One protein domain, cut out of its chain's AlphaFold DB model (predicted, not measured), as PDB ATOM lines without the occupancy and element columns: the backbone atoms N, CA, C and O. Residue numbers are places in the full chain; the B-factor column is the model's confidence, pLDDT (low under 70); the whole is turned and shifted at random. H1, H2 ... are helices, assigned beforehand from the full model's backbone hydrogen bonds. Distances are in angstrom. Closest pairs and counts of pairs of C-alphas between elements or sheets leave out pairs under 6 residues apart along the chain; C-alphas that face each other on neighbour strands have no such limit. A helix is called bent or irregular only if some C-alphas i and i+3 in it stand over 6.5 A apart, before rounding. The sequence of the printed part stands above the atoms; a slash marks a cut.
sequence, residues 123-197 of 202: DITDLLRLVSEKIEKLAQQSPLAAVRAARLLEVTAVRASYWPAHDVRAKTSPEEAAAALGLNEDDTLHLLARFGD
ATOM      1  N   ASP A 123     489.759 595.780 400.573       96.94
ATOM      2  CA  ASP A 123     488.504 596.516 400.729       96.94
ATOM      3  C   ASP A 123     487.291 595.733 400.202       96.94
ATOM      4  O   ASP A 123     486.217 595.769 400.805       96.94
ATOM      5  N   ILE A 124     487.456 594.984 399.110       95.50
ATOM      6  CA  ILE A 124     486.415 594.101 398.577       95.50
ATOM      7  C   ILE A 124     486.235 592.879 399.478       95.50
ATOM      8  O   ILE A 124     485.097 592.531 399.805       95.50
ATOM      9  N   THR A 125     487.329 592.262 399.928       92.69
ATOM     10  CA  THR A 125     487.294 591.115 400.849       92.69
ATOM     11  C   THR A 125     486.585 591.473 402.161       92.69
ATOM     12  O   THR A 125     485.699 590.744 402.615       92.69
ATOM     13  N   ASP A 126     486.872 592.645 402.728       95.06
ATOM     14  CA  ASP A 126     486.206 593.155 403.929       95.06
ATOM     15  C   ASP A 126     484.713 593.419 403.721       95.06
ATOM     16  O   ASP A 126     483.895 593.121 404.602       95.06
ATOM     17  N   LEU A 127     484.329 593.955 402.559       97.06
ATOM     18  CA  LEU A 127     482.922 594.153 402.216       97.06
ATOM     19  C   LEU A 127     482.175 592.821 402.111       97.06
ATOM     20  O   LEU A 127     481.065 592.712 402.636       97.06
ATOM     21  N   LEU A 128     482.767 591.806 401.477       95.44
ATOM     22  CA  LEU A 128     482.170 590.473 401.367       95.44
ATOM     23  C   LEU A 128     481.997 589.822 402.745       95.44
ATOM     24  O   LEU A 128     480.901 589.347 403.061       95.44
ATOM     25  N   ARG A 129     483.022 589.895 403.604       95.12
ATOM     26  CA  ARG A 129     482.947 589.423 404.995       95.12
ATOM     27  C   ARG A 129     481.833 590.128 405.769       95.12
ATOM     28  O   ARG A 129     481.003 589.473 406.398       95.12
ATOM     29  N   LEU A 130     481.758 591.458 405.676       97.62
ATOM     30  CA  LEU A 130     480.709 592.238 406.332       97.62
ATOM     31  C   LEU A 130     479.312 591.831 405.846       97.62
ATOM     32  O   LEU A 130     478.391 591.724 406.657       97.62
ATOM     33  N   VAL A 131     479.127 591.612 404.542       97.31
ATOM     34  CA  VAL A 131     477.847 591.146 403.991       97.31
ATOM     35  C   VAL A 131     477.483 589.769 404.553       97.31
ATOM     36  O   VAL A 131     476.339 589.603 404.984       97.31
ATOM     37  N   SER A 132     478.431 588.826 404.630       96.19
ATOM     38  CA  SER A 132     478.202 587.501 405.227       96.19
ATOM     39  C   SER A 132     477.716 587.607 406.674       96.19
ATOM     40  O   SER A 132     476.621 587.145 407.002       96.19
ATOM     41  N   GLU A 133     478.438 588.353 407.517       97.62
ATOM     42  CA  GLU A 133     478.066 588.563 408.923       97.62
ATOM     43  C   GLU A 133     476.662 589.175 409.078       97.62
ATOM     44  O   GLU A 133     475.937 588.902 410.042       97.62
ATOM     45  N   LYS A 134     476.257 590.061 408.157       98.06
ATOM     46  CA  LYS A 134     474.914 590.664 408.166       98.06
ATOM     47  C   LYS A 134     473.841 589.665 407.746       98.06
ATOM     48  O   LYS A 134     472.758 589.701 408.330       98.06
ATOM     49  N   ILE A 135     474.118 588.794 406.776       98.06
ATOM     50  CA  ILE A 135     473.198 587.732 406.349       98.06
ATOM     51  C   ILE A 135     472.995 586.719 407.480       98.06
ATOM     52  O   ILE A 135     471.852 586.374 407.777       98.06
ATOM     53  N   GLU A 136     474.057 586.315 408.175       97.50
ATOM     54  CA  GLU A 136     473.975 585.412 409.332       97.50
ATOM     55  C   GLU A 136     473.131 586.005 410.467       97.50
ATOM     56  O   GLU A 136     472.224 585.356 410.992       97.50
ATOM     57  N   LYS A 137     473.360 587.280 410.809       97.81
ATOM     58  CA  LYS A 137     472.538 587.998 411.800       97.81
ATOM     59  C   LYS A 137     471.080 588.106 411.352       97.81
ATOM     60  O   LYS A 137     470.173 587.955 412.168       97.81
ATOM     61  N   LEU A 138     470.840 588.347 410.062       97.88
ATOM     62  CA  LEU A 138     469.494 588.392 409.497       97.88
ATOM     63  C   LEU A 138     468.809 587.022 409.564       97.88
ATOM     64  O   LEU A 138     467.611 586.974 409.829       97.88
ATOM     65  N   ALA A 139     469.545 585.920 409.397       98.00
ATOM     66  CA  ALA A 139     468.998 584.565 409.459       98.00
ATOM     67  C   ALA A 139     468.406 584.241 410.837       98.00
ATOM     68  O   ALA A 139     467.371 583.580 410.916       98.00
ATOM     69  N   GLN A 140     468.995 584.778 411.911       97.44
ATOM     70  CA  GLN A 140     468.475 584.639 413.279       97.44
ATOM     71  C   GLN A 140     467.109 585.322 413.469       97.44
ATOM     72  O   GLN A 140     466.331 584.923 414.332       97.44
ATOM     73  N   GLN A 141     466.809 586.353 412.674       97.44
ATOM     74  CA  GLN A 141     465.573 587.138 412.767       97.44
ATOM     75  C   GLN A 141     464.531 586.715 411.724       97.44
ATOM     76  O   GLN A 141     463.332 586.713 411.995       97.44
ATOM     77  N   SER A 142     464.981 586.393 410.512       98.12
ATOM     78  CA  SER A 142     464.154 586.003 409.376       98.12
ATOM     79  C   SER A 142     464.975 585.177 408.377       98.12
ATOM     80  O   SER A 142     465.641 585.740 407.498       98.12
ATOM     81  N   PRO A 143     464.895 583.833 408.445       98.12
ATOM     82  CA  PRO A 143     465.592 582.948 407.512       98.12
ATOM     83  C   PRO A 143     465.274 583.248 406.039       98.12
ATOM     84  O   PRO A 143     466.168 583.284 405.199       98.12
ATOM     85  N   LEU A 144     464.010 583.557 405.716       98.44
ATOM     86  CA  LEU A 144     463.609 583.912 404.349       98.44
ATOM     87  C   LEU A 144     464.245 585.225 403.867       98.44
ATOM     88  O   LEU A 144     464.571 585.349 402.686       98.44
ATOM     89  N   ALA A 145     464.433 586.206 404.754       98.19
ATOM     90  CA  ALA A 145     465.101 587.453 404.392       98.19
ATOM     91  C   ALA A 145     466.604 587.241 404.150       98.19
ATOM     92  O   ALA A 145     467.144 587.817 403.206       98.19
ATOM     93  N   ALA A 146     467.255 586.378 404.937       98.25
ATOM     94  CA  ALA A 146     468.651 586.001 404.731       98.25
ATOM     95  C   ALA A 146     468.862 585.294 403.383       98.25
ATOM     96  O   ALA A 146     469.712 585.715 402.600       98.25
ATOM     97  N   VAL A 147     468.017 584.311 403.048       98.25
ATOM     98  CA  VAL A 147     468.055 583.637 401.735       98.25
ATOM     99  C   VAL A 147     467.831 584.635 400.593       98.25
ATOM    100  O   VAL A 147     468.525 584.597 399.579       98.25
ATOM    101  N   ARG A 148     466.899 585.584 400.755       97.88
ATOM    102  CA  ARG A 148     466.684 586.644 399.760       97.88
ATOM    103  C   ARG A 148     467.916 587.539 399.591       97.88
ATOM    104  O   ARG A 148     468.225 587.908 398.462       97.88
ATOM    105  N   ALA A 149     468.599 587.900 400.676       97.94
ATOM    106  CA  ALA A 149     469.822 588.698 400.620       97.94
ATOM    107  C   ALA A 149     470.956 587.947 399.901       97.94
ATOM    108  O   ALA A 149     471.564 588.509 398.993       97.94
ATOM    109  N   ALA A 150     471.157 586.663 400.214       97.38
ATOM    110  CA  ALA A 150     472.110 585.804 399.509       97.38
ATOM    111  C   ALA A 150     471.805 585.722 398.001       97.38
ATOM    112  O   ALA A 150     472.697 585.891 397.170       97.38
ATOM    113  N   ARG A 151     470.526 585.585 397.618       97.50
ATOM    114  CA  ARG A 151     470.123 585.605 396.201       97.50
ATOM    115  C   ARG A 151     470.436 586.935 395.508       97.50
ATOM    116  O   ARG A 151     470.786 586.945 394.332       97.50
ATOM    117  N   LEU A 152     470.292 588.067 396.199       97.81
ATOM    118  CA  LEU A 152     470.639 589.374 395.632       97.81
ATOM    119  C   LEU A 152     472.150 589.518 395.415       97.81
ATOM    120  O   LEU A 152     472.553 590.104 394.407       97.81
ATOM    121  N   LEU A 153     472.966 588.963 396.314       96.56
ATOM    122  CA  LEU A 153     474.419 588.911 396.147       96.56
ATOM    123  C   LEU A 153     474.792 588.090 394.907       96.56
ATOM    124  O   LEU A 153     475.528 588.578 394.056       96.56
ATOM    125  N   GLU A 154     474.197 586.907 394.741       95.50
ATOM    126  CA  GLU A 154     474.416 586.046 393.574       95.50
ATOM    127  C   GLU A 154     474.051 586.747 392.252       95.50
ATOM    128  O   GLU A 154     474.829 586.752 391.300       95.50
ATOM    129  N   VAL A 155     472.881 587.396 392.194       96.00
ATOM    130  CA  VAL A 155     472.449 588.161 391.009       96.00
ATOM    131  C   VAL A 155     473.403 589.317 390.711       96.00
ATOM    132  O   VAL A 155     473.659 589.619 389.545       96.00
ATOM    133  N   THR A 156     473.912 589.979 391.750       96.56
ATOM    134  CA  THR A 156     474.872 591.078 391.600       96.56
ATOM    135  C   THR A 156     476.198 590.565 391.051       96.56
ATOM    136  O   THR A 156     476.704 591.155 390.099       96.56
ATOM    137  N   ALA A 157     476.701 589.443 391.576       95.00
ATOM    138  CA  ALA A 157     477.923 588.804 391.104       95.00
ATOM    139  C   ALA A 157     477.827 588.468 389.611       95.00
ATOM    140  O   ALA A 157     478.632 588.976 388.842       95.00
ATOM    141  N   VAL A 158     476.783 587.739 389.188       95.06
ATOM    142  CA  VAL A 158     476.563 587.363 387.775       95.06
ATOM    143  C   VAL A 158     476.529 588.585 386.852       95.06
ATOM    144  O   VAL A 158     477.123 588.587 385.779       95.06
ATOM    145  N   ARG A 159     475.845 589.660 387.256       95.25
ATOM    146  CA  ARG A 159     475.753 590.873 386.427       95.25
ATOM    147  C   ARG A 159     477.080 591.615 386.319       95.25
ATOM    148  O   ARG A 159     477.388 592.137 385.253       95.25
ATOM    149  N   ALA A 160     477.824 591.706 387.418       96.50
ATOM    150  CA  ALA A 160     479.101 592.406 387.449       96.50
ATOM    151  C   ALA A 160     480.203 591.628 386.712       96.50
ATOM    152  O   ALA A 160     481.095 592.244 386.132       96.50
ATOM    153  N   SER A 161     480.125 590.295 386.700       96.62
ATOM    154  CA  SER A 161     481.126 589.415 386.096       96.62
ATOM    155  C   SER A 161     480.905 589.116 384.613       96.62
ATOM    156  O   SER A 161     481.817 588.583 383.989       96.62
ATOM    157  N   TYR A 162     479.771 589.510 384.020       96.88
ATOM    158  CA  TYR A 162     479.451 589.236 382.613       96.88
ATOM    159  C   TYR A 162     480.573 589.614 381.631       96.88
ATOM    160  O   TYR A 162     481.094 588.763 380.911       96.88
ATOM    161  N   TRP A 163     480.995 590.882 381.619       97.44
ATOM    162  CA  TRP A 163     482.067 591.334 380.725       97.44
ATOM    163  C   TRP A 163     483.450 590.788 381.110       97.44
ATOM    164  O   TRP A 163     484.135 590.296 380.212       97.44
ATOM    165  N   PRO A 164     483.855 590.788 382.400       97.12
ATOM    166  CA  PRO A 164     485.088 590.127 382.823       97.12
ATOM    167  C   PRO A 164     485.190 588.661 382.383       97.12
ATOM    168  O   PRO A 164     486.241 588.247 381.906       97.12
ATOM    169  N   ALA A 165     484.105 587.886 382.470       96.75
ATOM    170  CA  ALA A 165     484.098 586.485 382.055       96.75
ATOM    171  C   ALA A 165     484.375 586.338 380.550       96.75
ATOM    172  O   ALA A 165     485.181 585.500 380.143       96.75
ATOM    173  N   HIS A 166     483.763 587.189 379.719       95.81
ATOM    174  CA  HIS A 166     484.062 587.239 378.286       95.81
ATOM    175  C   HIS A 166     485.512 587.640 377.996       95.81
ATOM    176  O   HIS A 166     486.136 587.061 377.106       95.81
ATOM    177  N   ASP A 167     486.049 588.608 378.739       97.00
ATOM    178  CA  ASP A 167     487.436 589.042 378.595       97.00
ATOM    179  C   ASP A 167     488.422 587.926 378.945       97.00
ATOM    180  O   ASP A 167     489.339 587.675 378.162       97.00
ATOM    181  N   VAL A 168     488.209 587.224 380.064       96.62
ATOM    182  CA  VAL A 168     489.020 586.063 380.469       96.62
ATOM    183  C   VAL A 168     488.967 584.989 379.387       96.62
ATOM    184  O   VAL A 168     490.008 584.567 378.894       96.62
ATOM    185  N   ARG A 169     487.767 584.621 378.921       93.44
ATOM    186  CA  ARG A 169     487.601 583.625 377.851       93.44
ATOM    187  C   ARG A 169     488.349 583.994 376.565       93.44
ATOM    188  O   ARG A 169     488.813 583.110 375.853       93.44
ATOM    189  N   ALA A 170     488.409 585.280 376.222       94.12
ATOM    190  CA  ALA A 170     489.031 585.741 374.984       94.12
ATOM    191  C   ALA A 170     490.559 585.884 375.075       94.12
ATOM    192  O   ALA A 170     491.221 585.889 374.036       94.12
ATOM    193  N   LYS A 171     491.108 586.072 376.280       96.31
ATOM    194  CA  LYS A 171     492.494 586.529 376.482       96.31
ATOM    195  C   LYS A 171     493.358 585.571 377.299       96.31
ATOM    196  O   LYS A 171     494.574 585.731 377.270       96.31
ATOM    197  N   THR A 172     492.758 584.614 377.994       95.88
ATOM    198  CA  THR A 172     493.440 583.743 378.954       95.88
ATOM    199  C   THR A 172     493.205 582.283 378.586       95.88
ATOM    200  O   THR A 172     492.106 581.911 378.167       95.88
ATOM    201  N   SER A 173     494.234 581.446 378.718       94.75
ATOM    202  CA  SER A 173     494.064 579.998 378.551       94.75
ATOM    203  C   SER A 173     493.266 579.387 379.719       94.75
ATOM    204  O   SER A 173     493.237 579.970 380.804       94.75
ATOM    205  N   PRO A 174     492.609 578.221 379.540       92.25
ATOM    206  CA  PRO A 174     491.879 577.562 380.627       92.25
ATOM    207  C   PRO A 174     492.749 577.276 381.857       92.25
ATOM    208  O   PRO A 174     492.321 577.556 382.971       92.25
ATOM    209  N   GLU A 175     493.980 576.805 381.649       92.19
ATOM    210  CA  GLU A 175     494.951 576.514 382.710       92.19
ATOM    211  C   GLU A 175     495.321 577.775 383.509       92.19
ATOM    212  O   GLU A 175     495.258 577.782 384.738       92.19
ATOM    213  N   GLU A 176     495.641 578.878 382.823       94.44
ATOM    214  CA  GLU A 176     495.953 580.153 383.482       94.44
ATOM    215  C   GLU A 176     494.750 580.711 384.250       94.44
ATOM    216  O   GLU A 176     494.915 581.246 385.344       94.44
ATOM    217  N   ALA A 177     493.540 580.597 383.691       95.12
ATOM    218  CA  ALA A 177     492.321 581.043 384.359       95.12
ATOM    219  C   ALA A 177     492.026 580.201 385.608       95.12
ATOM    220  O   ALA A 177     491.670 580.759 386.643       95.12
ATOM    221  N   ALA A 178     492.216 578.884 385.522       93.38
ATOM    222  CA  ALA A 178     492.027 577.956 386.627       93.38
ATOM    223  C   ALA A 178     492.998 578.248 387.776       93.38
ATOM    224  O   ALA A 178     492.566 578.465 388.908       93.38
ATOM    225  N   ALA A 179     494.291 578.394 387.469       92.25
ATOM    226  CA  ALA A 179     495.301 578.776 388.452       92.25
ATOM    227  C   ALA A 179     494.999 580.142 389.095       92.25
ATOM    228  O   ALA A 179     495.050 580.275 390.315       92.25
ATOM    229  N   ALA A 180     494.624 581.139 388.287       94.75
ATOM    230  CA  ALA A 180     494.292 582.480 388.762       94.75
ATOM    231  C   ALA A 180     493.041 582.531 389.654       94.75
ATOM    232  O   ALA A 180     492.918 583.442 390.470       94.75
ATOM    233  N   LEU A 181     492.106 581.595 389.494       93.75
ATOM    234  CA  LEU A 181     490.883 581.513 390.295       93.75
ATOM    235  C   LEU A 181     490.997 580.514 391.455       93.75
ATOM    236  O   LEU A 181     490.077 580.440 392.264       93.75
ATOM    237  N   GLY A 182     492.093 579.751 391.537       93.75
ATOM    238  CA  GLY A 182     492.262 578.675 392.518       93.75
ATOM    239  C   GLY A 182     491.293 577.504 392.308       93.75
ATOM    240  O   GLY A 182     490.906 576.838 393.264       93.75
ATOM    241  N   LEU A 183     490.855 577.277 391.067       94.81
ATOM    242  CA  LEU A 183     489.904 576.224 390.703       94.81
ATOM    243  C   LEU A 183     490.563 575.210 389.763       94.81
ATOM    244  O   LEU A 183     491.625 575.462 389.197       94.81
ATOM    245  N   ASN A 184     489.909 574.070 389.538       91.62
ATOM    246  CA  ASN A 184     490.270 573.199 388.417       91.62
ATOM    247  C   ASN A 184     489.681 573.740 387.092       91.62
ATOM    248  O   ASN A 184     488.850 574.655 387.087       91.62
ATOM    249  N   GLU A 185     490.117 573.189 385.957       92.31
ATOM    250  CA  GLU A 185     489.691 573.663 384.629       92.31
ATOM    251  C   GLU A 185     488.183 573.499 384.368       92.31
ATOM    252  O   GLU A 185     487.579 574.378 383.752       92.31
ATOM    253  N   ASP A 186     487.566 572.413 384.845       92.12
ATOM    254  CA  ASP A 186     486.136 572.136 384.636       92.12
ATOM    255  C   ASP A 186     485.260 573.115 385.432       92.12
ATOM    256  O   ASP A 186     484.374 573.774 384.879       92.12
ATOM    257  N   ASP A 187     485.582 573.307 386.713       93.75
ATOM    258  CA  ASP A 187     484.912 574.266 387.591       93.75
ATOM    259  C   ASP A 187     485.106 575.704 387.086       93.75
ATOM    260  O   ASP A 187     484.162 576.498 387.085       93.75
ATOM    261  N   THR A 188     486.293 576.032 386.565       95.19
ATOM    262  CA  THR A 188     486.569 577.325 385.915       95.19
ATOM    263  C   THR A 188     485.704 577.528 384.677       95.19
ATOM    264  O   THR A 188     485.086 578.584 384.514       95.19
ATOM    265  N   LEU A 189     485.622 576.519 383.806       94.31
ATOM    266  CA  LEU A 189     484.799 576.570 382.602       94.31
ATOM    267  C   LEU A 189     483.327 576.797 382.960       94.31
ATOM    268  O   LEU A 189     482.682 577.677 382.382       94.31
ATOM    269  N   HIS A 190     482.803 576.045 383.926       94.62
ATOM    270  CA  HIS A 190     481.430 576.184 384.402       94.62
ATOM    271  C   HIS A 190     481.169 577.543 385.065       94.62
ATOM    272  O   HIS A 190     480.123 578.155 384.815       94.62
ATOM    273  N   LEU A 191     482.112 578.057 385.859       95.12
ATOM    274  CA  LEU A 191     482.004 579.368 386.498       95.12
ATOM    275  C   LEU A 191     481.949 580.494 385.461       95.12
ATOM    276  O   LEU A 191     481.037 581.325 385.493       95.12
ATOM    277  N   LEU A 192     482.894 580.506 384.518       96.50
ATOM    278  CA  LEU A 192     482.958 581.523 383.472       96.50
ATOM    279  C   LEU A 192     481.723 581.457 382.566       96.50
ATOM    280  O   LEU A 192     481.138 582.498 382.269       96.50
ATOM    281  N   ALA A 193     481.272 580.255 382.198       95.19
ATOM    282  CA  ALA A 193     480.053 580.048 381.415       95.19
ATOM    283  C   ALA A 193     478.803 580.600 382.104       95.19
ATOM    284  O   ALA A 193     478.012 581.310 381.481       95.19
ATOM    285  N   ARG A 194     478.654 580.346 383.409       95.25
ATOM    286  CA  ARG A 194     477.559 580.903 384.212       95.25
ATOM    287  C   ARG A 194     477.614 582.429 384.270       95.25
ATOM    288  O   ARG A 194     476.568 583.073 384.222       95.25
ATOM    289  N   PHE A 195     478.801 583.005 384.418       96.94
ATOM    290  CA  PHE A 195     478.969 584.451 384.536       96.94
ATOM    291  C   PHE A 195     478.790 585.193 383.218       96.94
ATOM    292  O   PHE A 195     478.160 586.247 383.213       96.94
ATOM    293  N   GLY A 196     479.263 584.646 382.103       94.19
ATOM    294  CA  GLY A 196     479.076 585.267 380.795       94.19
ATOM    295  C   GLY A 196     477.877 584.768 379.995       94.19
ATOM    296  O   GLY A 196     477.769 585.102 378.820       94.19
ATOM    297  N   ASP A 197     476.974 583.997 380.606       93.75
ATOM    298  CA  ASP A 197     475.719 583.553 379.986       93.75
ATOM    299  C   ASP A 197     475.939 582.808 378.649       93.75
ATOM    300  O   ASP A 197     475.323 583.111 377.624       93.75
TER     301      ASP A 197
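AT A GLANCE: This is residues 123 to 197 of the 202 residues of an uncharacterized protein of Streptomyces sp. NRRL S-495 (UniProt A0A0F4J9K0). A long bent helix, H2, makes the length of this model; H1 folds back beside its first arm as an opening hairpin, and H3 and H4 gather by its second arm as a small head. H1 and the head stay apart from each other. The 75 printed residues hold four named helices, H1, H2, H3, H4 in chain order, and no named strand: all helix. The whole is loose, with a radius of gyration of the C-alphas of 15.0 A, and spans 45 by 22 by 22 A.

IN THESE COORDINATES: Find C-alpha 123 at (488.504, 596.516, 400.729); from there H1, residues 123 to 141, runs 27.5 A. H2, residues 143 to 171, was assigned as one helix by its hydrogen bonds but is bent: C-alphas 160 and 163 are 7.4 A apart. Its arm H2a, residues 143 to 160, runs 26.0 A from (465.592, 582.948, 407.512), and H2b, residues 163 to 171, runs 12.2 A. H3 is residues 174 to 181, 10.5 A, and H4 is residues 185 to 196, 16.2 A, ending at (479.076, 585.267, 380.795).

HOW THE PARTS SIT: H1 and H2a form a helical hairpin at a shallow tilt of 25 degrees, opposite ways; look at residues 135 to 139 of H1, which alone touch H2a, closest at the C-alphas of Ala 139 and Ala 146, 5.0 A. H2a and H2b stand at a steep tilt of 45 degrees. H4 touches H2b, closest C-alphas Ala 165 and Leu 192, 5.3 A, at a steep tilt of 46 degrees, and H3, closest C-alphas Ala 178 and Glu 185, 5.3 A, about perpendicular at 78 degrees. H2a and H4 touch only at their ends, closest C-alphas Val 158 and Phe 195, 5.0 A. Every O i to N i+4 pair is within hydrogen-bond range in H2a, H2b, H3 and H4; in H1, 14 of 15 are.

THE WHOLE: The C-alphas of Gln 141 and Lys 171 are the two farthest apart, 45.2 A. The printed part has no cut, its three links are tight, and no printed residue is under 70 in pLDDT.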